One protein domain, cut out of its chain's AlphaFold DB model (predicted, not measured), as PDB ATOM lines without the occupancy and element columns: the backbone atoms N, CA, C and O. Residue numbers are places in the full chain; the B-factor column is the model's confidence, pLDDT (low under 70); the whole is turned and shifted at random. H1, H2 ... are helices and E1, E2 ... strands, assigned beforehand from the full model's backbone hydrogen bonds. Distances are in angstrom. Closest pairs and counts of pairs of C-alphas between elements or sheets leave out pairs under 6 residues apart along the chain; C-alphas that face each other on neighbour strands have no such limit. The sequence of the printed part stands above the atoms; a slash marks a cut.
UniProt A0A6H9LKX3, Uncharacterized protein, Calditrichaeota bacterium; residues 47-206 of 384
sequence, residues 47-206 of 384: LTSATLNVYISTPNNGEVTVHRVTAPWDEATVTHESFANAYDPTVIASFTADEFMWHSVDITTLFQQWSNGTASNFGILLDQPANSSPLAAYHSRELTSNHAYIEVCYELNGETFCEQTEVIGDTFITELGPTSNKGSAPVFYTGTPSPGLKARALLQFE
ATOM      1  N   LEU A  47      59.651  -9.572  45.399       89.06
ATOM      2  CA  LEU A  47      60.761  -9.691  46.347       89.06
ATOM      3  C   LEU A  47      61.666  -8.458  46.223       89.06
ATOM      4  O   LEU A  47      62.175  -8.152  45.147       89.06
ATOM      5  N   THR A  48      61.864  -7.761  47.337       92.81
ATOM      6  CA  THR A  48      62.716  -6.568  47.408       92.81
ATOM      7  C   THR A  48      64.080  -6.909  47.988       92.81
ATOM      8  O   THR A  48      65.100  -6.476  47.456       92.81
ATOM      9  N   SER A  49      64.112  -7.711  49.055       94.94
ATOM     10  CA  SER A  49      65.360  -8.171  49.659       94.94
ATOM     11  C   SER A  49      65.194  -9.501  50.382       94.94
ATOM     12  O   SER A  49      64.159  -9.749  50.998       94.94
ATOM     13  N   ALA A  50      66.246 -10.313  50.389       96.44
ATOM     14  CA  ALA A  50      66.413 -11.410  51.332       96.44
ATOM     15  C   ALA A  50      67.804 -11.329  51.969       96.44
ATOM     16  O   ALA A  50      68.815 -11.389  51.271       96.44
ATOM     17  N   THR A  51      67.855 -11.212  53.293       97.94
ATOM     18  CA  THR A  51      69.090 -10.996  54.052       97.94
ATOM     19  C   THR A  51      69.304 -12.145  55.024       97.94
ATOM     20  O   THR A  51      68.505 -12.339  55.939       97.94
ATOM     21  N   LEU A  52      70.389 -12.898  54.851       98.50
ATOM     22  CA  LEU A  52      70.824 -13.902  55.820       98.50
ATOM     23  C   LEU A  52      71.454 -13.197  57.021       98.50
ATOM     24  O   LEU A  52      72.368 -12.395  56.848       98.50
ATOM     25  N   ASN A  53      71.014 -13.551  58.224       98.25
ATOM     26  CA  ASN A  53      71.532 -13.054  59.490       98.25
ATOM     27  C   ASN A  53      72.127 -14.213  60.297       98.25
ATOM     28  O   ASN A  53      71.455 -15.210  60.562       98.25
ATOM     29  N   VAL A  54      73.388 -14.076  60.707       98.25
ATOM     30  CA  VAL A  54      74.111 -15.055  61.531       98.25
ATOM     31  C   VAL A  54      74.736 -14.370  62.739       98.25
ATOM     32  O   VAL A  54      75.258 -13.261  62.634       98.25
ATOM     33  N   TYR A  55      74.699 -15.019  63.901       98.31
ATOM     34  CA  TYR A  55      75.258 -14.455  65.128       98.31
ATOM     35  C   TYR A  55      76.648 -15.018  65.407       98.31
ATOM     36  O   TYR A  55      76.800 -16.216  65.664       98.31
ATOM     37  N   ILE A  56      77.662 -14.155  65.391       98.38
ATOM     38  CA  ILE A  56      79.052 -14.532  65.653       98.38
ATOM     39  C   ILE A  56      79.324 -14.483  67.153       98.38
ATOM     40  O   ILE A  56      79.203 -13.441  67.794       98.38
ATOM     41  N   SER A  57      79.762 -15.613  67.707       97.44
ATOM     42  CA  SER A  57      80.186 -15.727  69.103       97.44
ATOM     43  C   SER A  57      81.696 -15.652  69.300       97.44
ATOM     44  O   SER A  57      82.175 -15.419  70.411       97.44
ATOM     45  N   THR A  58      82.484 -15.841  68.244       97.88
ATOM     46  CA  THR A  58      83.935 -15.627  68.268       97.88
ATOM     47  C   THR A  58      84.386 -15.132  66.896       97.88
ATOM     48  O   THR A  58      84.363 -15.924  65.954       97.88
ATOM     49  N   PRO A  59      84.773 -13.852  66.753       97.19
ATOM     50  CA  PRO A  59      85.264 -13.316  65.489       97.19
ATOM     51  C   PRO A  59      86.704 -13.761  65.204       97.19
ATOM     52  O   PRO A  59      87.488 -14.021  66.121       97.19
ATOM     53  N   ASN A  60      87.074 -13.799  63.922       95.88
ATOM     54  CA  ASN A  60      88.447 -14.065  63.474       95.88
ATOM     55  C   ASN A  60      88.978 -13.058  62.438       95.88
ATOM     56  O   ASN A  60      90.102 -13.220  61.966       95.88
ATOM     57  N   ASN A  61      88.205 -12.015  62.115       95.69
ATOM     58  CA  ASN A  61      88.477 -11.002  61.084       95.69
ATOM     59  C   ASN A  61      88.674 -11.570  59.666       95.69
ATOM     60  O   ASN A  61      89.194 -10.879  58.790       95.69
ATOM     61  N   GLY A  62      88.307 -12.831  59.431       95.06
ATOM     62  CA  GLY A  62      88.388 -13.450  58.116       95.06
ATOM     63  C   GLY A  62      87.144 -13.157  57.281       95.06
ATOM     64  O   GLY A  62      86.036 -13.076  57.811       95.06
ATOM     65  N   GLU A  63      87.326 -13.064  55.966       97.06
ATOM     66  CA  GLU A  63      86.212 -13.032  55.017       97.06
ATOM     67  C   GLU A  63      85.520 -14.399  54.992       97.06
ATOM     68  O   GLU A  63      86.178 -15.429  54.828       97.06
ATOM     69  N   VAL A  64      84.201 -14.389  55.172       98.50
ATOM     70  CA  VAL A  64      83.312 -15.545  55.080       98.50
ATOM     71  C   VAL A  64      82.578 -15.467  53.752       98.50
ATOM     72  O   VAL A  64      81.865 -14.496  53.494       98.50
ATOM     73  N   THR A  65      82.741 -16.482  52.909       98.62
ATOM     74  CA  THR A  65      82.035 -16.590  51.632       98.62
ATOM     75  C   THR A  65      80.800 -17.463  51.777       98.62
ATOM     76  O   THR A  65      80.807 -18.492  52.454       98.62
ATOM     77  N   VAL A  66      79.726 -17.040  51.122       98.69
ATOM     78  CA  VAL A  66      78.429 -17.710  51.122       98.69
ATOM     79  C   VAL A  66      78.269 -18.456  49.802       98.69
ATOM     80  O   VAL A  66      78.562 -17.912  48.734       98.69
ATOM     81  N   HIS A  67      77.792 -19.696  49.880       98.31
ATOM     82  CA  HIS A  67      77.592 -20.591  48.744       98.31
ATOM     83  C   HIS A  67      76.255 -21.324  48.838       98.31
ATOM     84  O   HIS A  67      75.754 -21.592  49.929       98.31
ATOM     85  N   ARG A  68      75.703 -21.721  47.690       96.81
ATOM     86  CA  ARG A  68      74.486 -22.539  47.617       96.81
ATOM     87  C   ARG A  68      74.821 -24.024  47.760       96.81
ATOM     88  O   ARG A  68      75.654 -24.542  47.020       96.81
ATOM     89  N   VAL A  69      74.121 -24.731  48.643       94.69
ATOM     90  CA  VAL A  69      74.190 -26.197  48.763       94.69
ATOM     91  C   VAL A  69      73.308 -26.838  47.691       94.69
ATOM     92  O   VAL A  69      72.154 -26.451  47.515       94.69
ATOM     93  N   THR A  70      73.835 -27.828  46.973       88.31
ATOM     94  CA  THR A  70      73.201 -28.395  45.768       88.31
ATOM     95  C   THR A  70      72.562 -29.766  45.976       88.31
ATOM     96  O   THR A  70      71.942 -30.277  45.046       88.31
ATOM     97  N   ALA A  71      72.726 -30.385  47.147       83.62
ATOM     98  CA  ALA A  71      72.148 -31.690  47.461       83.62
ATOM     99  C   ALA A  71      71.598 -31.736  48.897       83.62
ATOM    100  O   ALA A  71      72.152 -31.064  49.774       83.62
ATOM    101  N   PRO A  72      70.553 -32.549  49.142       86.69
ATOM    102  CA  PRO A  72      69.995 -32.744  50.475       86.69
ATOM    103  C   PRO A  72      71.026 -33.295  51.446       86.69
ATOM    104  O   PRO A  72      71.860 -34.135  51.103       86.69
ATOM    105  N   TRP A  73      70.920 -32.830  52.682       90.75
ATOM    106  CA  TRP A  73      71.697 -33.296  53.813       90.75
ATOM    107  C   TRP A  73      70.803 -33.350  55.050       90.75
ATOM    108  O   TRP A  73      69.784 -32.669  55.130       90.75
ATOM    109  N   ASP A  74      71.186 -34.193  56.000       90.25
ATOM    110  CA  ASP A  74      70.484 -34.372  57.266       90.25
ATOM    111  C   ASP A  74      71.431 -33.981  58.402       90.25
ATOM    112  O   ASP A  74      72.519 -34.545  58.541       90.25
ATOM    113  N   GLU A  75      71.022 -32.998  59.201       92.25
ATOM    114  CA  GLU A  75      71.754 -32.462  60.351       92.25
ATOM    115  C   GLU A  75      72.230 -33.557  61.312       92.25
ATOM    116  O   GLU A  75      73.362 -33.502  61.801       92.25
ATOM    117  N   ALA A  76      71.429 -34.605  61.512       89.88
ATOM    118  CA  ALA A  76      71.745 -35.688  62.437       89.88
ATOM    119  C   ALA A  76      72.824 -36.651  61.911       89.88
ATOM    120  O   ALA A  76      73.396 -37.420  62.689       89.88
ATOM    121  N   THR A  77      73.103 -36.651  60.602       91.19
ATOM    122  CA  THR A  77      73.949 -37.680  59.971       91.19
ATOM    123  C   THR A  77      75.028 -37.149  59.030       91.19
ATOM    124  O   THR A  77      75.974 -37.878  58.724       91.19
ATOM    125  N   VAL A  78      74.951 -35.891  58.587       96.31
ATOM    126  CA  VAL A  78      75.923 -35.312  57.656       96.31
ATOM    127  C   VAL A  78      77.317 -35.230  58.286       96.31
ATOM    128  O   VAL A  78      77.498 -34.960  59.473       96.31
ATOM    129  N   THR A  79      78.329 -35.493  57.473       98.38
ATOM    130  CA  THR A  79      79.750 -35.435  57.819       98.38
ATOM    131  C   THR A  79      80.486 -34.757  56.668       98.38
ATOM    132  O   THR A  79      79.914 -34.573  55.593       98.38
ATOM    133  N   HIS A  80      81.759 -34.401  56.844       97.44
ATOM    134  CA  HIS A  80      82.543 -33.879  55.723       97.44
ATOM    135  C   HIS A  80      82.631 -34.893  54.573       97.44
ATOM    136  O   HIS A  80      82.482 -34.515  53.412       97.44
ATOM    137  N   GLU A  81      82.826 -36.177  54.893       97.31
ATOM    138  CA  GLU A  81      82.907 -37.244  53.893       97.31
ATOM    139  C   GLU A  81      81.575 -37.441  53.157       97.31
ATOM    140  O   GLU A  81      81.562 -37.480  51.928       97.31
ATOM    141  N   SER A  82      80.449 -37.501  53.879       95.75
ATOM    142  CA  SER A  82      79.130 -37.706  53.259       95.75
ATOM    143  C   SER A  82      78.588 -36.475  52.533       95.75
ATOM    144  O   SER A  82      77.852 -36.636  51.563       95.75
ATOM    145  N   PHE A  83      78.973 -35.259  52.940       96.88
ATOM    146  CA  PHE A  83      78.614 -34.033  52.221       96.88
ATOM    147  C   PHE A  83      79.293 -33.946  50.849       96.88
ATOM    148  O   PHE A  83      78.751 -33.330  49.937       96.88
ATOM    149  N   ALA A  84      80.484 -34.542  50.694       94.31
ATOM    150  CA  ALA A  84      81.170 -34.729  49.411       94.31
ATOM    151  C   ALA A  84      81.272 -33.463  48.525       94.31
ATOM    152  O   ALA A  84      81.228 -33.548  47.300       94.31
ATOM    153  N   ASN A  85      81.437 -32.284  49.144       94.69
ATOM    154  CA  ASN A  85      81.431 -30.977  48.471       94.69
ATOM    155  C   ASN A  85      80.168 -30.715  47.626       94.69
ATOM    156  O   ASN A  85      80.264 -30.133  46.549       94.69
ATOM    157  N   ALA A  86      78.991 -31.100  48.120       93.38
ATOM    158  CA  ALA A  86      77.703 -30.846  47.477       93.38
ATOM    159  C   ALA A  86      77.259 -29.369  47.564       93.38
ATOM    160  O   ALA A  86      76.210 -29.042  48.115       93.38
ATOM    161  N   TYR A  87      78.069 -28.459  47.026       96.12
ATOM    162  CA  TYR A  87      77.777 -27.033  46.932       96.12
ATOM    163  C   TYR A  87      78.306 -26.447  45.621       96.12
ATOM    164  O   TYR A  87      79.220 -26.985  44.993       96.12
ATOM    165  N   ASP A  88      77.727 -25.323  45.218       94.12
ATOM    166  CA  ASP A  88      78.179 -24.532  44.080       94.12
ATOM    167  C   ASP A  88      79.379 -23.662  44.501       94.12
ATOM    168  O   ASP A  88      79.241 -22.851  45.421       94.12
ATOM    169  N   PRO A  89      80.560 -23.793  43.868       94.88
ATOM    170  CA  PRO A  89      81.741 -23.018  44.248       94.88
ATOM    171  C   PRO A  89      81.610 -21.518  43.945       94.88
ATOM    172  O   PRO A  89      82.451 -20.738  44.389       94.88
ATOM    173  N   THR A  90      80.581 -21.095  43.206       95.00
ATOM    174  CA  THR A  90      80.287 -19.679  42.969       95.00
ATOM    175  C   THR A  90      79.984 -18.977  44.294       95.00
ATOM    176  O   THR A  90      79.094 -19.394  45.034       95.00
ATOM    177  N   VAL A  91      80.725 -17.909  44.596       97.44
ATOM    178  CA  VAL A  91      80.451 -17.046  45.753       97.44
ATOM    179  C   VAL A  91      79.227 -16.199  45.429       97.44
ATOM    180  O   VAL A  91      79.258 -15.426  44.473       97.44
ATOM    181  N   ILE A  92      78.156 -16.347  46.208       96.44
ATOM    182  CA  ILE A  92      76.929 -15.555  46.020       96.44
ATOM    183  C   ILE A  92      76.932 -14.275  46.853       96.44
ATOM    184  O   ILE A  92      76.293 -13.304  46.464       96.44
ATOM    185  N   ALA A  93      77.662 -14.276  47.971       97.00
ATOM    186  CA  ALA A  93      77.847 -13.123  48.838       97.00
ATOM    187  C   ALA A  93      79.018 -13.348  49.812       97.00
ATOM    188  O   ALA A  93      79.519 -14.472  49.934       97.00
ATOM    189  N   SER A  94      79.451 -12.304  50.520       97.88
ATOM    190  CA  SER A  94      80.437 -12.419  51.600       97.88
ATOM    191  C   SER A  94      80.236 -11.363  52.687       97.88
ATOM    192  O   SER A  94      79.591 -10.337  52.470       97.88
ATOM    193  N   PHE A  95      80.783 -11.634  53.871       97.88
ATOM    194  CA  PHE A  95      80.886 -10.691  54.989       97.88
ATOM    195  C   PHE A  95      82.195 -10.933  55.758       97.88
ATOM    196  O   PHE A  95      82.876 -11.936  55.541       97.88
ATOM    197  N   THR A  96      82.574 -10.019  56.655       97.50
ATOM    198  CA  THR A  96      83.776 -10.175  57.494       97.50
ATOM    199  C   THR A  96      83.377 -10.577  58.908       97.50
ATOM    200  O   THR A  96      82.554  -9.913  59.522       97.50
ATOM    201  N   ALA A  97      83.975 -11.637  59.450       97.00
ATOM    202  CA  ALA A  97      83.728 -12.085  60.821       97.00
ATOM    203  C   ALA A  97      84.551 -11.277  61.848       97.00
ATOM    204  O   ALA A  97      85.436 -11.835  62.503       97.00
ATOM    205  N   ASP A  98      84.330  -9.965  61.946       95.62
ATOM    206  CA  ASP A  98      85.154  -9.017  62.724       95.62
ATOM    207  C   ASP A  98      84.652  -8.746  64.157       95.62
ATOM    208  O   ASP A  98      85.468  -8.517  65.053       95.62
ATOM    209  N   GLU A  99      83.347  -8.855  64.416       96.00
ATOM    210  CA  GLU A  99      82.749  -8.498  65.712       96.00
ATOM    211  C   GLU A  99      81.832  -9.583  66.315       96.00
ATOM    212  O   GLU A  99      81.212 -10.376  65.606       96.00
ATOM    213  N   PHE A 100      81.732  -9.603  67.655       96.81
ATOM    214  CA  PHE A 100      80.782 -10.434  68.419       96.81
ATOM    215  C   PHE A 100      79.377  -9.824  68.336       96.81
ATOM    216  O   PHE A 100      78.978  -9.052  69.208       96.81
ATOM    217  N   MET A 101      78.648 -10.113  67.263       97.06
ATOM    218  CA  MET A 101      77.299  -9.593  67.034       97.06
ATOM    219  C   MET A 101      76.621 -10.297  65.854       97.06
ATOM    220  O   MET A 101      77.145 -11.263  65.294       97.06
ATOM    221  N   TRP A 102      75.439  -9.806  65.487       98.00
ATOM    222  CA  TRP A 102      74.788 -10.133  64.226       98.00
ATOM    223  C   TRP A 102      75.598  -9.630  63.038       98.00
ATOM    224  O   TRP A 102      75.999  -8.469  62.997       98.00
ATOM    225  N   HIS A 103      75.766 -10.516  62.066       98.06
ATOM    226  CA  HIS A 103      76.294 -10.231  60.745       98.06
ATOM    227  C   HIS A 103      75.244 -10.571  59.707       98.06
ATOM    228  O   HIS A 103      74.578 -11.604  59.806       98.06
ATOM    229  N   SER A 104      75.113  -9.695  58.721       97.62
ATOM    230  CA  SER A 104      74.051  -9.752  57.728       97.62
ATOM    231  C   SER A 104      74.649  -9.748  56.332       97.62
ATOM    232  O   SER A 104      75.627  -9.047  56.068       97.62
ATOM    233  N   VAL A 105      74.057 -10.518  55.429       97.94
ATOM    234  CA  VAL A 105      74.528 -10.624  54.051       97.94
ATOM    235  C   VAL A 105      73.356 -10.806  53.089       97.94
ATOM    236  O   VAL A 105      72.445 -11.596  53.341       97.94
ATOM    237  N   ASP A 106      73.375 -10.052  51.991       97.88
ATOM    238  CA  ASP A 106      72.337 -10.086  50.960       97.88
ATOM    239  C   ASP A 106      72.411 -11.395  50.160       97.88
ATOM    240  O   ASP A 106      73.437 -11.728  49.565       97.88
ATOM    241  N   ILE A 107      71.304 -12.137  50.154       97.50
ATOM    242  CA  ILE A 107      71.105 -13.375  49.399       97.50
ATOM    243  C   ILE A 107      69.878 -13.289  48.479       97.50
ATOM    244  O   ILE A 107      69.367 -14.321  48.046       97.50
ATOM    245  N   THR A 108      69.403 -12.083  48.151       95.19
ATOM    246  CA  THR A 108      68.167 -11.824  47.386       95.19
ATOM    247  C   THR A 108      68.098 -12.643  46.101       95.19
ATOM    248  O   THR A 108      67.097 -13.301  45.838       95.19
ATOM    249  N   THR A 109      69.192 -12.699  45.335       91.62
ATOM    250  CA  THR A 109      69.262 -13.495  44.098       91.62
ATOM    251  C   THR A 109      69.055 -14.991  44.349       91.62
ATOM    252  O   THR A 109      68.361 -15.651  43.578       91.62
ATOM    253  N   LEU A 110      69.640 -15.542  45.417       91.88
ATOM    254  CA  LEU A 110      69.468 -16.952  45.773       91.88
ATOM    255  C   LEU A 110      68.042 -17.218  46.266       91.88
ATOM    256  O   LEU A 110      67.424 -18.194  45.848       91.88
ATOM    257  N   PHE A 111      67.503 -16.335  47.106       92.56
ATOM    258  CA  PHE A 111      66.142 -16.473  47.613       92.56
ATOM    259  C   PHE A 111      65.106 -16.392  46.486       92.56
ATOM    260  O   PHE A 111      64.179 -17.192  46.458       92.56
ATOM    261  N   GLN A 112      65.312 -15.519  45.495       87.50
ATOM    262  CA  GLN A 112      64.486 -15.477  44.287       87.50
ATOM    263  C   GLN A 112      64.558 -16.793  43.493       87.50
ATOM    264  O   GLN A 112      63.561 -17.257  42.948       87.50
ATOM    265  N   GLN A 113      65.735 -17.422  43.401       83.56
ATOM    266  CA  GLN A 113      65.862 -18.718  42.726       83.56
ATOM    267  C   GLN A 113      65.108 -19.826  43.467       83.56
ATOM    268  O   GLN A 113      64.523 -20.691  42.809       83.56
ATOM    269  N   TRP A 114      65.124 -19.790  44.802       86.38
ATOM    270  CA  TRP A 114      64.355 -20.686  45.665       86.38
ATOM    271  C   TRP A 114      62.852 -20.471  45.517       86.38
ATOM    272  O   TRP A 114      62.131 -21.440  45.289       86.38
ATOM    273  N   SER A 115      62.388 -19.219  45.571       81.62
ATOM    274  CA  SER A 115      60.971 -18.893  45.398       81.62
ATOM    275  C   SER A 115      60.468 -19.301  44.015       81.62
ATOM    276  O   SER A 115      59.372 -19.826  43.908       81.62
ATOM    277  N   ASN A 116      61.293 -19.153  42.975       74.56
ATOM    278  CA  ASN A 116      60.948 -19.536  41.603       74.56
ATOM    279  C   ASN A 116      61.088 -21.046  41.327       74.56
ATOM    280  O   ASN A 116      60.925 -21.471  40.184       74.56
ATOM    281  N   GLY A 117      61.511 -21.856  42.304       74.62
ATOM    282  CA  GLY A 117      61.760 -23.292  42.120       74.62
ATOM    283  C   GLY A 117      62.951 -23.642  41.207       74.62
ATOM    284  O   GLY A 117      63.195 -24.812  40.925       74.62
ATOM    285  N   THR A 118      63.728 -22.653  40.756       74.50
ATOM    286  CA  THR A 118      64.914 -22.852  39.892       74.50
ATOM    287  C   THR A 118      66.144 -23.346  40.657       74.50
ATOM    288  O   THR A 118      67.075 -23.890  40.059       74.50
ATOM    289  N   ALA A 119      66.147 -23.191  41.982       74.75
ATOM    290  CA  ALA A 119      67.109 -23.796  42.888       74.75
ATOM    291  C   ALA A 119      66.364 -24.562  43.987       74.75
ATOM    292  O   ALA A 119      65.485 -24.017  44.649       74.75
ATOM    293  N   SER A 120      66.738 -25.822  44.197       77.38
ATOM    294  CA  SER A 120      66.201 -26.662  45.267       77.38
ATOM    295  C   SER A 120      67.101 -26.628  46.507       77.38
ATOM    296  O   SER A 120      68.114 -25.923  46.548       77.38
ATOM    297  N   ASN A 121      66.736 -27.423  47.515       78.00
ATOM    298  CA  ASN A 121      67.533 -27.732  48.699       78.00
ATOM    299  C   ASN A 121      67.685 -26.624  49.746       78.00
ATOM    300  O   ASN A 121      68.073 -26.961  50.848       78.00
ATOM    301  N   PHE A 122      67.394 -25.351  49.460       91.19
ATOM    302  CA  PHE A 122      67.328 -24.247  50.447       91.19
ATOM    303  C   PHE A 122      68.491 -24.183  51.458       91.19
ATOM    304  O   PHE A 122      68.338 -23.745  52.598       91.19
ATOM    305  N   GLY A 123      69.660 -24.667  51.036       94.75
ATOM    306  CA  GLY A 123      70.823 -24.839  51.889       94.75
ATOM    307  C   GLY A 123      71.904 -23.827  51.545       94.75
ATOM    308  O   GLY A 123      72.166 -23.546  50.370       94.75
ATOM    309  N   ILE A 124      72.560 -23.312  52.577       98.38
ATOM    310  CA  ILE A 124      73.667 -22.365  52.492       98.38
ATOM    311  C   ILE A 124      74.908 -22.992  53.123       98.38
ATOM    312  O   ILE A 124      74.837 -23.615  54.180       98.38
ATOM    313  N   LEU A 125      76.055 -22.805  52.476       98.69
ATOM    314  CA  LEU A 125      77.362 -23.130  53.022       98.69
ATOM    315  C   LEU A 125      78.136 -21.840  53.289       98.69
ATOM    316  O   LEU A 125      78.238 -20.985  52.409       98.69
ATOM    317  N   LEU A 126      78.709 -21.731  54.487       98.75
ATOM    318  CA  LEU A 126      79.666 -20.685  54.841       98.75
ATOM    319  C   LEU A 126      81.080 -21.270  54.800       98.75
ATOM    320  O   LEU A 126      81.366 -22.269  55.471       98.75
ATOM    321  N   ASP A 127      81.966 -20.654  54.019       98.00
ATOM    322  CA  ASP A 127      83.369 -21.050  53.896       98.00
ATOM    323  C   ASP A 127      84.302 -19.900  54.266       98.00
ATOM    324  O   ASP A 127      83.956 -18.724  54.193       98.00
ATOM    325  N   GLN A 128      85.517 -20.260  54.658       96.88
ATOM    326  CA  GLN A 128      86.627 -19.331  54.780       96.88
ATOM    327  C   GLN A 128      87.881 -19.960  54.151       96.88
ATOM    328  O   GLN A 128      88.018 -21.189  54.086       96.88
ATOM    329  N   PRO A 129      88.854 -19.153  53.701       87.69
ATOM    330  CA  PRO A 129      90.140 -19.658  53.226       87.69
ATOM    331  C   PRO A 129      90.836 -20.590  54.237       87.69
ATOM    332  O   PRO A 129      90.716 -20.405  55.451       87.69
ATOM    333  N   ALA A 130      91.626 -21.558  53.747       80.25
ATOM    334  CA  ALA A 130      92.337 -22.576  54.552       80.25
ATOM    335  C   ALA A 130      93.532 -22.033  55.375       80.25
ATOM    336  O   ALA A 130      94.399 -22.784  55.826       80.25
ATOM    337  N   ASN A 131      93.592 -20.713  55.542       83.88
ATOM    338  CA  ASN A 131      94.529 -19.965  56.372       83.88
ATOM    339  C   ASN A 131      93.817 -19.019  57.361       83.88
ATOM    340  O   ASN A 131      94.471 -18.182  57.980       83.88
ATOM    341  N   SER A 132      92.498 -19.151  57.524       90.19
ATOM    342  CA  SER A 132      91.677 -18.348  58.439       90.19
ATOM    343  C   SER A 132      91.706 -18.957  59.842       90.19
ATOM    344  O   SER A 132      90.810 -19.707  60.231       90.19
ATOM    345  N   SER A 133      92.797 -18.708  60.568       88.56
ATOM    346  CA  SER A 133      93.005 -19.162  61.947       88.56
ATOM    347  C   SER A 133      93.159 -17.951  62.880       88.56
ATOM    348  O   SER A 133      93.908 -17.036  62.525       88.56
ATOM    349  N   PRO A 134      92.515 -17.924  64.065       93.81
ATOM    350  CA  PRO A 134      91.667 -18.969  64.658       93.81
ATOM    351  C   PRO A 134      90.314 -19.147  63.939       93.81
ATOM    352  O   PRO A 134      89.983 -18.400  63.020       93.81
ATOM    353  N   LEU A 135      89.545 -20.168  64.332       97.00
ATOM    354  CA  LEU A 135      88.184 -20.386  63.823       97.00
ATOM    355  C   LEU A 135      87.263 -19.222  64.205       97.00
ATOM    356  O   LEU A 135      87.358 -18.713  65.323       97.00
ATOM    357  N   ALA A 136      86.337 -18.875  63.313       98.06
ATOM    358  CA  ALA A 136      85.150 -18.121  63.690       98.06
ATOM    359  C   ALA A 136      84.088 -19.089  64.226       98.06
ATOM    360  O   ALA A 136      83.946 -20.198  63.701       98.06
ATOM    361  N   ALA A 137      83.361 -18.676  65.264       98.25
ATOM    362  CA  ALA A 137      82.286 -19.454  65.874       98.25
ATOM    363  C   ALA A 137      80.959 -18.699  65.801       98.25
ATOM    364  O   ALA A 137      80.928 -17.476  65.951       98.25
ATOM    365  N   TYR A 138      79.873 -19.446  65.626       98.38
ATOM    366  CA  TYR A 138      78.521 -18.923  65.455       98.38
ATOM    367  C   TYR A 138      77.544 -19.693  66.338       98.38
ATOM    368  O   TYR A 138      77.789 -20.856  66.661       98.38
ATOM    369  N   HIS A 139      76.441 -19.064  66.731       97.44
ATOM    370  CA  HIS A 139      75.385 -19.746  67.484       97.44
ATOM    371  C   HIS A 139      74.634 -20.746  66.605       97.44
ATOM    372  O   HIS A 139      74.181 -20.385  65.522       97.44
ATOM    373  N   SER A 140      74.472 -21.973  67.102       96.31
ATOM    374  CA  SER A 140      73.566 -22.962  66.513       96.31
ATOM    375  C   SER A 140      72.169 -22.885  67.121       96.31
ATOM    376  O   SER A 140      71.946 -22.255  68.165       96.31
ATOM    377  N   ARG A 141      71.244 -23.615  66.507       93.88
ATOM    378  CA  ARG A 141      69.890 -23.860  67.003       93.88
ATOM    379  C   ARG A 141      69.820 -24.573  68.352       93.88
ATOM    380  O   ARG A 141      68.798 -24.504  69.026       93.88
ATOM    381  N   GLU A 142      70.897 -25.238  68.766       92.12
ATOM    382  CA  GLU A 142      70.981 -25.931  70.058       92.12
ATOM    383  C   GLU A 142      71.084 -24.951  71.243       92.12
ATOM    384  O   GLU A 142      70.937 -25.338  72.406       92.12
ATOM    385  N   LEU A 143      71.350 -23.666  70.974       93.62
ATOM    386  CA  LEU A 143      71.283 -22.603  71.977       93.62
ATOM    387  C   LEU A 143      69.851 -22.093  72.171       93.62
ATOM    388  O   LEU A 143      68.934 -22.432  71.439       93.62
ATOM    389  N   THR A 144      69.632 -21.248  73.176       89.94
ATOM    390  CA  THR A 144      68.292 -20.721  73.488       89.94
ATOM    391  C   THR A 144      67.902 -19.476  72.691       89.94
ATOM    392  O   THR A 144      66.766 -19.028  72.806       89.94
ATOM    393  N   SER A 145      68.839 -18.853  71.966       92.62
ATOM    394  CA  SER A 145      68.616 -17.601  71.229       92.62
ATOM    395  C   SER A 145      69.728 -17.330  70.211       92.62
ATOM    396  O   SER A 145      70.808 -17.924  70.284       92.62
ATOM    397  N   ASN A 146      69.475 -16.360  69.329       94.56
ATOM    398  CA  ASN A 146      70.358 -15.913  68.249       94.56
ATOM    399  C   ASN A 146      70.644 -16.997  67.202       94.56
ATOM    400  O   ASN A 146      71.776 -17.155  66.746       94.56
ATOM    401  N   HIS A 147      69.609 -17.755  66.846       93.75
ATOM    402  CA  HIS A 147      69.660 -18.706  65.740       93.75
ATOM    403  C   HIS A 147      69.724 -17.955  64.417       93.75
ATOM    404  O   HIS A 147      69.151 -16.875  64.292       93.75
ATOM    405  N   ALA A 148      70.416 -18.515  63.429       96.62
ATOM    406  CA  ALA A 148      70.445 -17.906  62.107       96.62
ATOM    407  C   ALA A 148      69.024 -17.793  61.526       96.62
ATOM    408  O   ALA A 148      68.192 -18.682  61.715       96.62
ATOM    409  N   TYR A 149      68.756 -16.713  60.802       95.44
ATOM    410  CA  TYR A 149      67.471 -16.483  60.143       95.44
ATOM    411  C   TYR A 149      67.667 -15.711  58.839       95.44
ATOM    412  O   TYR A 149      68.698 -15.069  58.629       95.44
ATOM    413  N   ILE A 150      66.673 -15.763  57.962       96.19
ATOM    414  CA  ILE A 150      66.599 -14.919  56.772       96.19
ATOM    415  C   ILE A 150      65.468 -13.921  56.979       96.19
ATOM    416  O   ILE A 150      64.344 -14.316  57.278       96.19
ATOM    417  N   GLU A 151      65.768 -12.638  56.811       95.25
ATOM    418  CA  GLU A 151      64.760 -11.584  56.714       95.25
ATOM    419  C   GLU A 151      64.404 -11.363  55.247       95.25
ATOM    420  O   GLU A 151      65.273 -11.056  54.432       95.25
ATOM    421  N   VAL A 152      63.132 -11.539  54.914       94.06
ATOM    422  CA  VAL A 152      62.595 -11.468  53.558       94.06
ATOM    423  C   VAL A 152      61.630 -10.300  53.499       94.06
ATOM    424  O   VAL A 152      60.606 -10.320  54.176       94.06
ATOM    425  N   CYS A 153      61.935  -9.300  52.680       93.62
ATOM    426  CA  CYS A 153      61.055  -8.165  52.445       93.62
ATOM    427  C   CYS A 153      60.530  -8.171  51.010       93.62
ATOM    428  O   CYS A 153      61.292  -8.362  50.057       93.62
ATOM    429  N   TYR A 154      59.232  -7.932  50.852       88.94
ATOM    430  CA  TYR A 154      58.540  -7.893  49.568       88.94
ATOM    431  C   TYR A 154      57.514  -6.759  49.514       88.94
ATOM    432  O   TYR A 154      57.007  -6.305  50.541       88.94
ATOM    433  N   GLU A 155      57.203  -6.308  48.303       86.56
ATOM    434  CA  GLU A 155      56.136  -5.343  48.045       86.56
ATOM    435  C   GLU A 155      54.895  -6.044  47.493       86.56
ATOM    436  O   GLU A 155      54.997  -6.878  46.592       86.56
ATOM    437  N   LEU A 156      53.718  -5.686  48.007       79.56
ATOM    438  CA  LEU A 156      52.420  -6.151  47.527       79.56
ATOM    439  C   LEU A 156      51.420  -4.993  47.600       79.56
ATOM    440  O   LEU A 156      51.273  -4.362  48.641       79.56
ATOM    441  N   ASN A 157      50.736  -4.694  46.493       81.69
ATOM    442  CA  ASN A 157      49.759  -3.597  46.403       81.69
ATOM    443  C   ASN A 157      50.295  -2.215  46.847       81.69
ATOM    444  O   ASN A 157      49.539  -1.370  47.322       81.69
ATOM    445  N   GLY A 158      51.600  -1.975  46.671       78.94
ATOM    446  CA  GLY A 158      52.267  -0.732  47.079       78.94
ATOM    447  C   GLY A 158      52.604  -0.645  48.572       78.94
ATOM    448  O   GLY A 158      53.042   0.411  49.026       78.94
ATOM    449  N   GLU A 159      52.418  -1.729  49.327       78.81
ATOM    450  CA  GLU A 159      52.820  -1.854  50.728       78.81
ATOM    451  C   GLU A 159      54.021  -2.798  50.862       78.81
ATOM    452  O   GLU A 159      54.142  -3.773  50.120       78.81
ATOM    453  N   THR A 160      54.909  -2.511  51.815       89.94
ATOM    454  CA  THR A 160      56.087  -3.336  52.110       89.94
ATOM    455  C   THR A 160      55.817  -4.239  53.307       89.94
ATOM    456  O   THR A 160      55.427  -3.767  54.377       89.94
ATOM    457  N   PHE A 161      56.111  -5.522  53.143       85.38
ATOM    458  CA  PHE A 161      56.031  -6.544  54.178       85.38
ATOM    459  C   PHE A 161      57.422  -7.127  54.404       85.38
ATOM    460  O   PHE A 161      58.163  -7.320  53.443       85.38
ATOM    461  N   CYS A 162      57.775  -7.405  55.660       90.62
ATOM    462  CA  CYS A 162      59.003  -8.111  56.009       90.62
ATOM    463  C   CYS A 162      58.675  -9.253  56.970       90.62
ATOM    464  O   CYS A 162      58.046  -9.043  58.009       90.62
ATOM    465  N   GLU A 163      59.120 -10.451  56.617       89.19
ATOM    466  CA  GLU A 163      58.938 -11.679  57.379       89.19
ATOM    467  C   GLU A 163      60.297 -12.321  57.658       89.19
ATOM    468  O   GLU A 163      61.284 -12.053  56.971       89.19
ATOM    469  N   GLN A 164      60.360 -13.170  58.679       90.19
ATOM    470  CA  GLN A 164      61.579 -13.887  59.038       90.19
ATOM    471  C   GLN A 164      61.326 -15.390  58.992       90.19
ATOM    472  O   GLN A 164      60.299 -15.861  59.476       90.19
ATOM    473  N   THR A 165      62.280 -16.134  58.431       88.31
ATOM    474  CA  THR A 165      62.336 -17.597  58.526       88.31
ATOM    475  C   THR A 165      63.606 -18.009  59.256       88.31
ATOM    476  O   THR A 165      64.707 -17.573  58.910       88.31
ATOM    477  N   GLU A 166      63.455 -18.813  60.303       91.12
ATOM    478  CA  GLU A 166      64.578 -19.318  61.087       91.12
ATOM    479  C   GLU A 166      65.219 -20.548  60.433       91.12
ATOM    480  O   GLU A 166      64.615 -21.263  59.632       91.12
ATOM    481  N   VAL A 167      66.473 -20.801  60.796       93.81
ATOM    482  CA  VAL A 167      67.204 -21.996  60.382       93.81
ATOM    483  C   VAL A 167      66.536 -23.268  60.931       93.81
ATOM    484  O   VAL A 167      66.272 -23.407  62.127       93.81
ATOM    485  N   ILE A 168      66.270 -24.231  60.049       91.56
ATOM    486  CA  ILE A 168      65.629 -25.513  60.389       91.56
ATOM    487  C   ILE A 168      66.620 -26.667  60.553       91.56
ATOM    488  O   ILE A 168      66.218 -27.757  60.957       91.56
ATOM    489  N   GLY A 169      67.895 -26.433  60.255       92.88
ATOM    490  CA  GLY A 169      69.000 -27.338  60.544       92.88
ATOM    491  C   GLY A 169      70.329 -26.627  60.341       92.88
ATOM    492  O   GLY A 169      70.501 -25.903  59.362       92.88
ATOM    493  N   ASP A 170      71.277 -26.812  61.249       97.12
ATOM    494  CA  ASP A 170      72.604 -26.231  61.139       97.12
ATOM    495  C   ASP A 170      73.690 -27.187  61.627       97.12
ATOM    496  O   ASP A 170      73.500 -28.066  62.457       97.12
ATOM    497  N   THR A 171      74.872 -27.084  61.038       97.69
ATOM    498  CA  THR A 171      76.019 -27.852  61.512       97.69
ATOM    499  C   THR A 171      77.311 -27.267  60.971       97.69
ATOM    500  O   THR A 171      77.316 -26.324  60.180       97.69
ATOM    501  N   PHE A 172      78.442 -27.859  61.344       98.12
ATOM    502  CA  PHE A 172      79.681 -27.676  60.605       98.12
ATOM    503  C   PHE A 172      80.297 -29.011  60.226       98.12
ATOM    504  O   PHE A 172      80.314 -29.976  60.990       98.12
ATOM    505  N   ILE A 173      80.879 -29.034  59.040       98.12
ATOM    506  CA  ILE A 173      81.701 -30.131  58.559       98.12
ATOM    507  C   ILE A 173      83.165 -29.718  58.619       98.12
ATOM    508  O   ILE A 173      83.519 -28.557  58.418       98.12
ATOM    509  N   THR A 174      84.035 -30.676  58.906       96.50
ATOM    510  CA  THR A 174      85.455 -30.412  59.120       96.50
ATOM    511  C   THR A 174      86.305 -31.499  58.487       96.50
ATOM    512  O   THR A 174      86.034 -32.687  58.639       96.50
ATOM    513  N   GLU A 175      87.365 -31.089  57.797       95.69
ATOM    514  CA  GLU A 175      88.397 -31.998  57.281       95.69
ATOM    515  C   GLU A 175      89.223 -32.609  58.422       95.69
ATOM    516  O   GLU A 175      89.773 -33.705  58.299       95.69
ATOM    517  N   LEU A 176      89.259 -31.937  59.578       94.00
ATOM    518  CA  LEU A 176      89.729 -32.526  60.823       94.00
ATOM    519  C   LEU A 176      88.623 -33.418  61.402       94.00
ATOM    520  O   LEU A 176      87.673 -32.916  61.997       94.00
ATOM    521  N   GLY A 177      88.760 -34.735  61.242       94.00
ATOM    522  CA  GLY A 177      87.751 -35.712  61.671       94.00
ATOM    523  C   GLY A 177      86.583 -35.839  60.684       94.00
ATOM    524  O   GLY A 177      85.439 -35.603  61.075       94.00
ATOM    525  N   PRO A 178      86.843 -36.243  59.424       96.00
ATOM    526  CA  PRO A 178      85.903 -36.090  58.312       96.00
ATOM    527  C   PRO A 178      84.633 -36.945  58.409       96.00
ATOM    528  O   PRO A 178      83.650 -36.650  57.735       96.00
ATOM    529  N   THR A 179      84.632 -37.969  59.262       97.38
ATOM    530  CA  THR A 179      83.508 -38.895  59.481       97.38
ATOM    531  C   THR A 179      82.636 -38.526  60.677       97.38
ATOM    532  O   THR A 179      81.728 -39.267  61.045       97.38
ATOM    533  N   SER A 180      82.933 -37.414  61.348       95.88
ATOM    534  CA  SER A 180      82.290 -37.070  62.606       95.88
ATOM    535  C   SER A 180      81.180 -36.045  62.390       95.88
ATOM    536  O   SER A 180      81.462 -34.905  62.032       95.88
ATOM    537  N   ASN A 181      79.933 -36.432  62.666       96.69
ATOM    538  CA  ASN A 181      78.795 -35.512  62.664       96.69
ATOM    539  C   ASN A 181      78.920 -34.475  63.800       96.69
ATOM    540  O   ASN A 181      79.575 -34.720  64.825       96.69
ATOM    541  N   LYS A 182      78.348 -33.289  63.578       97.00
ATOM    542  CA  LYS A 182      78.380 -32.143  64.497       97.00
ATOM    543  C   LYS A 182      77.016 -31.460  64.629       97.00
ATOM    544  O   LYS A 182      76.983 -30.323  65.079       97.00
ATOM    545  N   GLY A 183      75.921 -32.109  64.226       92.62
ATOM    546  CA  GLY A 183      74.584 -31.497  64.217       92.62
ATOM    547  C   GLY A 183      74.161 -30.977  65.589       92.62
ATOM    548  O   GLY A 183      73.668 -29.874  65.708       92.62
ATOM    549  N   SER A 184      74.486 -31.700  66.665       94.25
ATOM    550  CA  SER A 184      74.133 -31.292  68.036       94.25
ATOM    551  C   SER A 184      75.155 -30.362  68.711       94.25
ATOM    552  O   SER A 184      75.229 -30.306  69.941       94.25
ATOM    553  N   ALA A 185      76.042 -29.715  67.951       94.81
ATOM    554  CA  ALA A 185      77.016 -28.800  68.536       94.81
ATOM    555  C   ALA A 185      76.329 -27.479  68.939       94.81
ATOM    556  O   ALA A 185      75.559 -26.945  68.151       94.81
ATOM    557  N   PRO A 186      76.636 -26.888  70.112       93.88
ATOM    558  CA  PRO A 186      76.055 -25.606  70.545       93.88
ATOM    559  C   PRO A 186      76.573 -24.398  69.750       93.88
ATOM    560  O   PRO A 186      76.085 -23.283  69.899       93.88
ATOM    561  N   VAL A 187      77.614 -24.607  68.946       97.00
ATOM    562  CA  VAL A 187      78.160 -23.629  68.014       97.00
ATOM    563  C   VAL A 187      78.667 -24.360  66.779       97.00
ATOM    564  O   VAL A 187      79.185 -25.480  66.884       97.00
ATOM    565  N   PHE A 188      78.574 -23.709  65.626       97.69
ATOM    566  CA  PHE A 188      79.215 -24.154  64.392       97.69
ATOM    567  C   PHE A 188      80.392 -23.239  64.035       97.69
ATOM    568  O   PHE A 188      80.536 -22.154  64.600       97.69
ATOM    569  N   TYR A 189      81.271 -23.696  63.137       98.12
ATOM    570  CA  TYR A 189      82.546 -23.030  62.862       98.12
ATOM    571  C   TYR A 189      82.829 -22.857  61.374       98.12
ATOM    572  O   TYR A 189      82.518 -23.728  60.559       98.12
ATOM    573  N   THR A 190      83.552 -21.783  61.061       98.19
ATOM    574  CA  THR A 190      84.260 -21.603  59.789       98.19
ATOM    575  C   THR A 190      85.742 -21.323  60.032       98.19
ATOM    576  O   THR A 190      86.131 -20.824  61.092       98.19
ATOM    577  N   GLY A 191      86.586 -21.647  59.053       97.06
ATOM    578  CA  GLY A 191      88.013 -21.329  59.081       97.06
ATOM    579  C   GLY A 191      88.910 -22.557  59.143       97.06
ATOM    580  O   GLY A 191      88.584 -23.623  58.630       97.06
ATOM    581  N   THR A 192      90.092 -22.390  59.727       95.94
ATOM    582  CA  THR A 192      91.186 -23.368  59.679       95.94
ATOM    583  C   THR A 192      91.408 -24.015  61.051       95.94
ATOM    584  O   THR A 192      92.123 -23.441  61.879       95.94
ATOM    585  N   PRO A 193      90.829 -25.207  61.324       93.69
ATOM    586  CA  PRO A 193      91.013 -25.906  62.600       93.69
ATOM    587  C   PRO A 193      92.437 -26.452  62.778       93.69
ATOM    588  O   PRO A 193      92.886 -26.702  63.893       93.69
ATOM    589  N   SER A 194      93.158 -26.682  61.680       92.44
ATOM    590  CA  SER A 194      94.565 -27.096  61.648       92.44
ATOM    591  C   SER A 194      95.173 -26.690  60.304       92.44
ATOM    592  O   SER A 194      94.421 -26.571  59.338       92.44
ATOM    593  N   PRO A 195      96.499 -26.470  60.204       90.44
ATOM    594  CA  PRO A 195      97.122 -25.998  58.969       90.44
ATOM    595  C   PRO A 195      96.730 -26.838  57.745       90.44
ATOM    596  O   PRO A 195      96.972 -28.043  57.717       90.44
ATOM    597  N   GLY A 196      96.134 -26.189  56.742       86.88
ATOM    598  CA  GLY A 196      95.712 -26.825  55.492       86.88
ATOM    599  C   GLY A 196      94.383 -27.585  55.549       86.88
ATOM    600  O   GLY A 196      93.998 -28.137  54.525       86.88
ATOM    601  N   LEU A 197      93.693 -27.606  56.694       93.38
ATOM    602  CA  LEU A 197      92.358 -28.191  56.844       93.38
ATOM    603  C   LEU A 197      91.302 -27.094  56.983       93.38
ATOM    604  O   LEU A 197      91.586 -26.029  57.529       93.38
ATOM    605  N   LYS A 198      90.073 -27.376  56.553       95.44
ATOM    606  CA  LYS A 198      88.931 -26.459  56.661       95.44
ATOM    607  C   LYS A 198      87.807 -26.977  57.555       95.44
ATOM    608  O   LYS A 198      87.484 -28.166  57.547       95.44
ATOM    609  N   ALA A 199      87.170 -26.045  58.257       97.00
ATOM    610  CA  ALA A 199      85.830 -26.166  58.816       97.00
ATOM    611  C   ALA A 199      84.880 -25.240  58.042       97.00
ATOM    612  O   ALA A 199      85.235 -24.094  57.752       97.00
ATOM    613  N   ARG A 200      83.700 -25.753  57.694       98.06
ATOM    614  CA  ARG A 200      82.657 -25.068  56.920       98.06
ATOM    615  C   ARG A 200      81.316 -25.256  57.608       98.06
ATOM    616  O   ARG A 200      81.026 -26.369  58.045       98.06
ATOM    617  N   ALA A 201      80.509 -24.206  57.666       98.44
ATOM    618  CA  ALA A 201      79.170 -24.285  58.239       98.44
ATOM    619  C   ALA A 201      78.138 -24.617  57.160       98.44
ATOM    620  O   ALA A 201      78.275 -24.168  56.022       98.44
ATOM    621  N   LEU A 202      77.115 -25.382  57.527       98.56
ATOM    622  CA  LEU A 202      75.945 -25.680  56.708       98.56
ATOM    623  C   LEU A 202      74.713 -25.144  57.434       98.56
ATOM    624  O   LEU A 202      74.562 -25.386  58.628       98.56
ATOM    625  N   LEU A 203      73.851 -24.439  56.710       98.19
ATOM    626  CA  LEU A 203      72.581 -23.906  57.194       98.19
ATOM    627  C   LEU A 203      71.470 -24.383  56.263       98.19
ATOM    628  O   LEU A 203      71.621 -24.322  55.043       98.19
ATOM    629  N   GLN A 204      70.371 -24.857  56.832       95.19
ATOM    630  CA  GLN A 204      69.195 -25.338  56.124       95.19
ATOM    631  C   GLN A 204      68.012 -24.449  56.473       95.19
ATOM    632  O   GLN A 204      67.708 -24.257  57.648       95.19
ATOM    633  N   PHE A 205      67.322 -23.954  55.455       92.31
ATOM    634  CA  PHE A 205      66.088 -23.197  55.615       92.31
ATOM    635  C   PHE A 205      64.925 -23.949  54.984       92.31
ATOM    636  O   PHE A 205      65.115 -24.877  54.190       92.31
ATOM    637  N   GLU A 206      63.718 -23.535  55.344       84.06
ATOM    638  CA  GLU A 206      62.513 -23.904  54.624       84.06
ATOM    639  C   GLU A 206      62.005 -22.659  53.909       84.06
ATOM    640  O   GLU A 206      61.647 -21.660  54.528       84.06
TER     641      GLU A 206
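This is residues 47 to 206 of the 384 residues of an uncharacterized protein of Calditrichaeota bacterium (UniProt A0A6H9LKX3). The main body is a small, nearly closed barrel in which E4, E1, E6, E10, E11, E5, E2 and E3 follow each other round, with a seam between E3 and E4, which are not paired as neighbour strands. The hairpin of E7 and E8 makes an arm at one end, pairing with the first part of E1 and reaching on past it; H2 packs on that part of E1, while E9 lies along E11 and short H1 packs over them. The printed part has 160 residues with two named helices and eleven named strands, in the order E1 E2 H1 E3 E4 H2 E5 E6 E7 E8 E9 E10 E11, and its class is mostly strand. The strands form one branched, strongly twisted antiparallel sheet; the whole is compact, with a radius of gyration of the C-alphas of 15.2 A, and elongated in outline, spanning 53 by 31 by 30 A.

Start at E1, residues 47 to 58, whose pairing is staggered: it pairs with E7, residues 149 to 156, over 47 to 53, with E4, residues 102 to 106, over 51 to 55, and with E6, residues 136 to 139, over 56 to 58. E4 lies on one side of E1, and E6 and E7 on the other side. Look for N 51 and O 151 at 2.8 A, N 54 and O 103 at 2.9 A, and N 57 and O 137 at 2.8 A, within hydrogen-bond range. E2, residues 63 to 69, has E3, residues 93 to 96, on one side, with N 64 and O 95 at 2.8 A, and E5, residues 123 to 127, on the other side, with N 67 and O 125 at 2.9 A. E3 and E4 are edge strands, and their closest C-alphas, those of Phe 95 and Val 105, are 6.4 A apart. E7 and E8, residues 159 to 166, form a hairpin, with N 152 and O 163 at 2.8 A. E11, residues 197 to 204, has E5 and E10, residues 187 to 194, on one side and E9, residues 169 to 174, on the other side. There you find N 124 and O 203 at 2.8 A, N 199 and O 191 at 2.8 A, and N 202 and O 171 at 2.8 A. E10 and E11 are a hairpin; E10 bends by 84 degrees at residue 191, and over residues 187 to 190 it pairs with E6, N 138 and O 188 being 3.0 A apart. The sheet curls round H2, residues 108 to 115, whose closest C-alpha pair with E1 is Thr 108 and Ala 50, 4.3 A. H1, residues 80 to 83, is on the same face at a height over the sheet of 9.0 A, and the C-alphas of His 80 and Ile 173 are 4.8 A apart, the closest of H1 and E9. In H2 every O i to N i+4 pair is within hydrogen-bond range; H1 is too short for such a pair, and its one O i to N i+3 pair is not within range.

Find C-alpha 47 at (60.761, -9.691, 46.347); from there E1 runs 32.4 A to C-alpha 58 at (83.935, -15.627, 68.268). E2 measures 18.9 A, and H2 10.3 A. Further on, E7 covers 22.2 A and E8 23.5 A, E9 16.8 A and E10 17.9 A. E11 runs 23.3 A and ends at C-alpha 204, (69.195, -25.338, 56.124).

Look to Asn 157 and Pro 195 for the two C-alphas farthest apart, 53.9 A. The printed part has no cut. The link from E9 to E10, residues 175 to 186, is long. The mean pLDDT of the printed part is 93.3, and no printed residue is under 70.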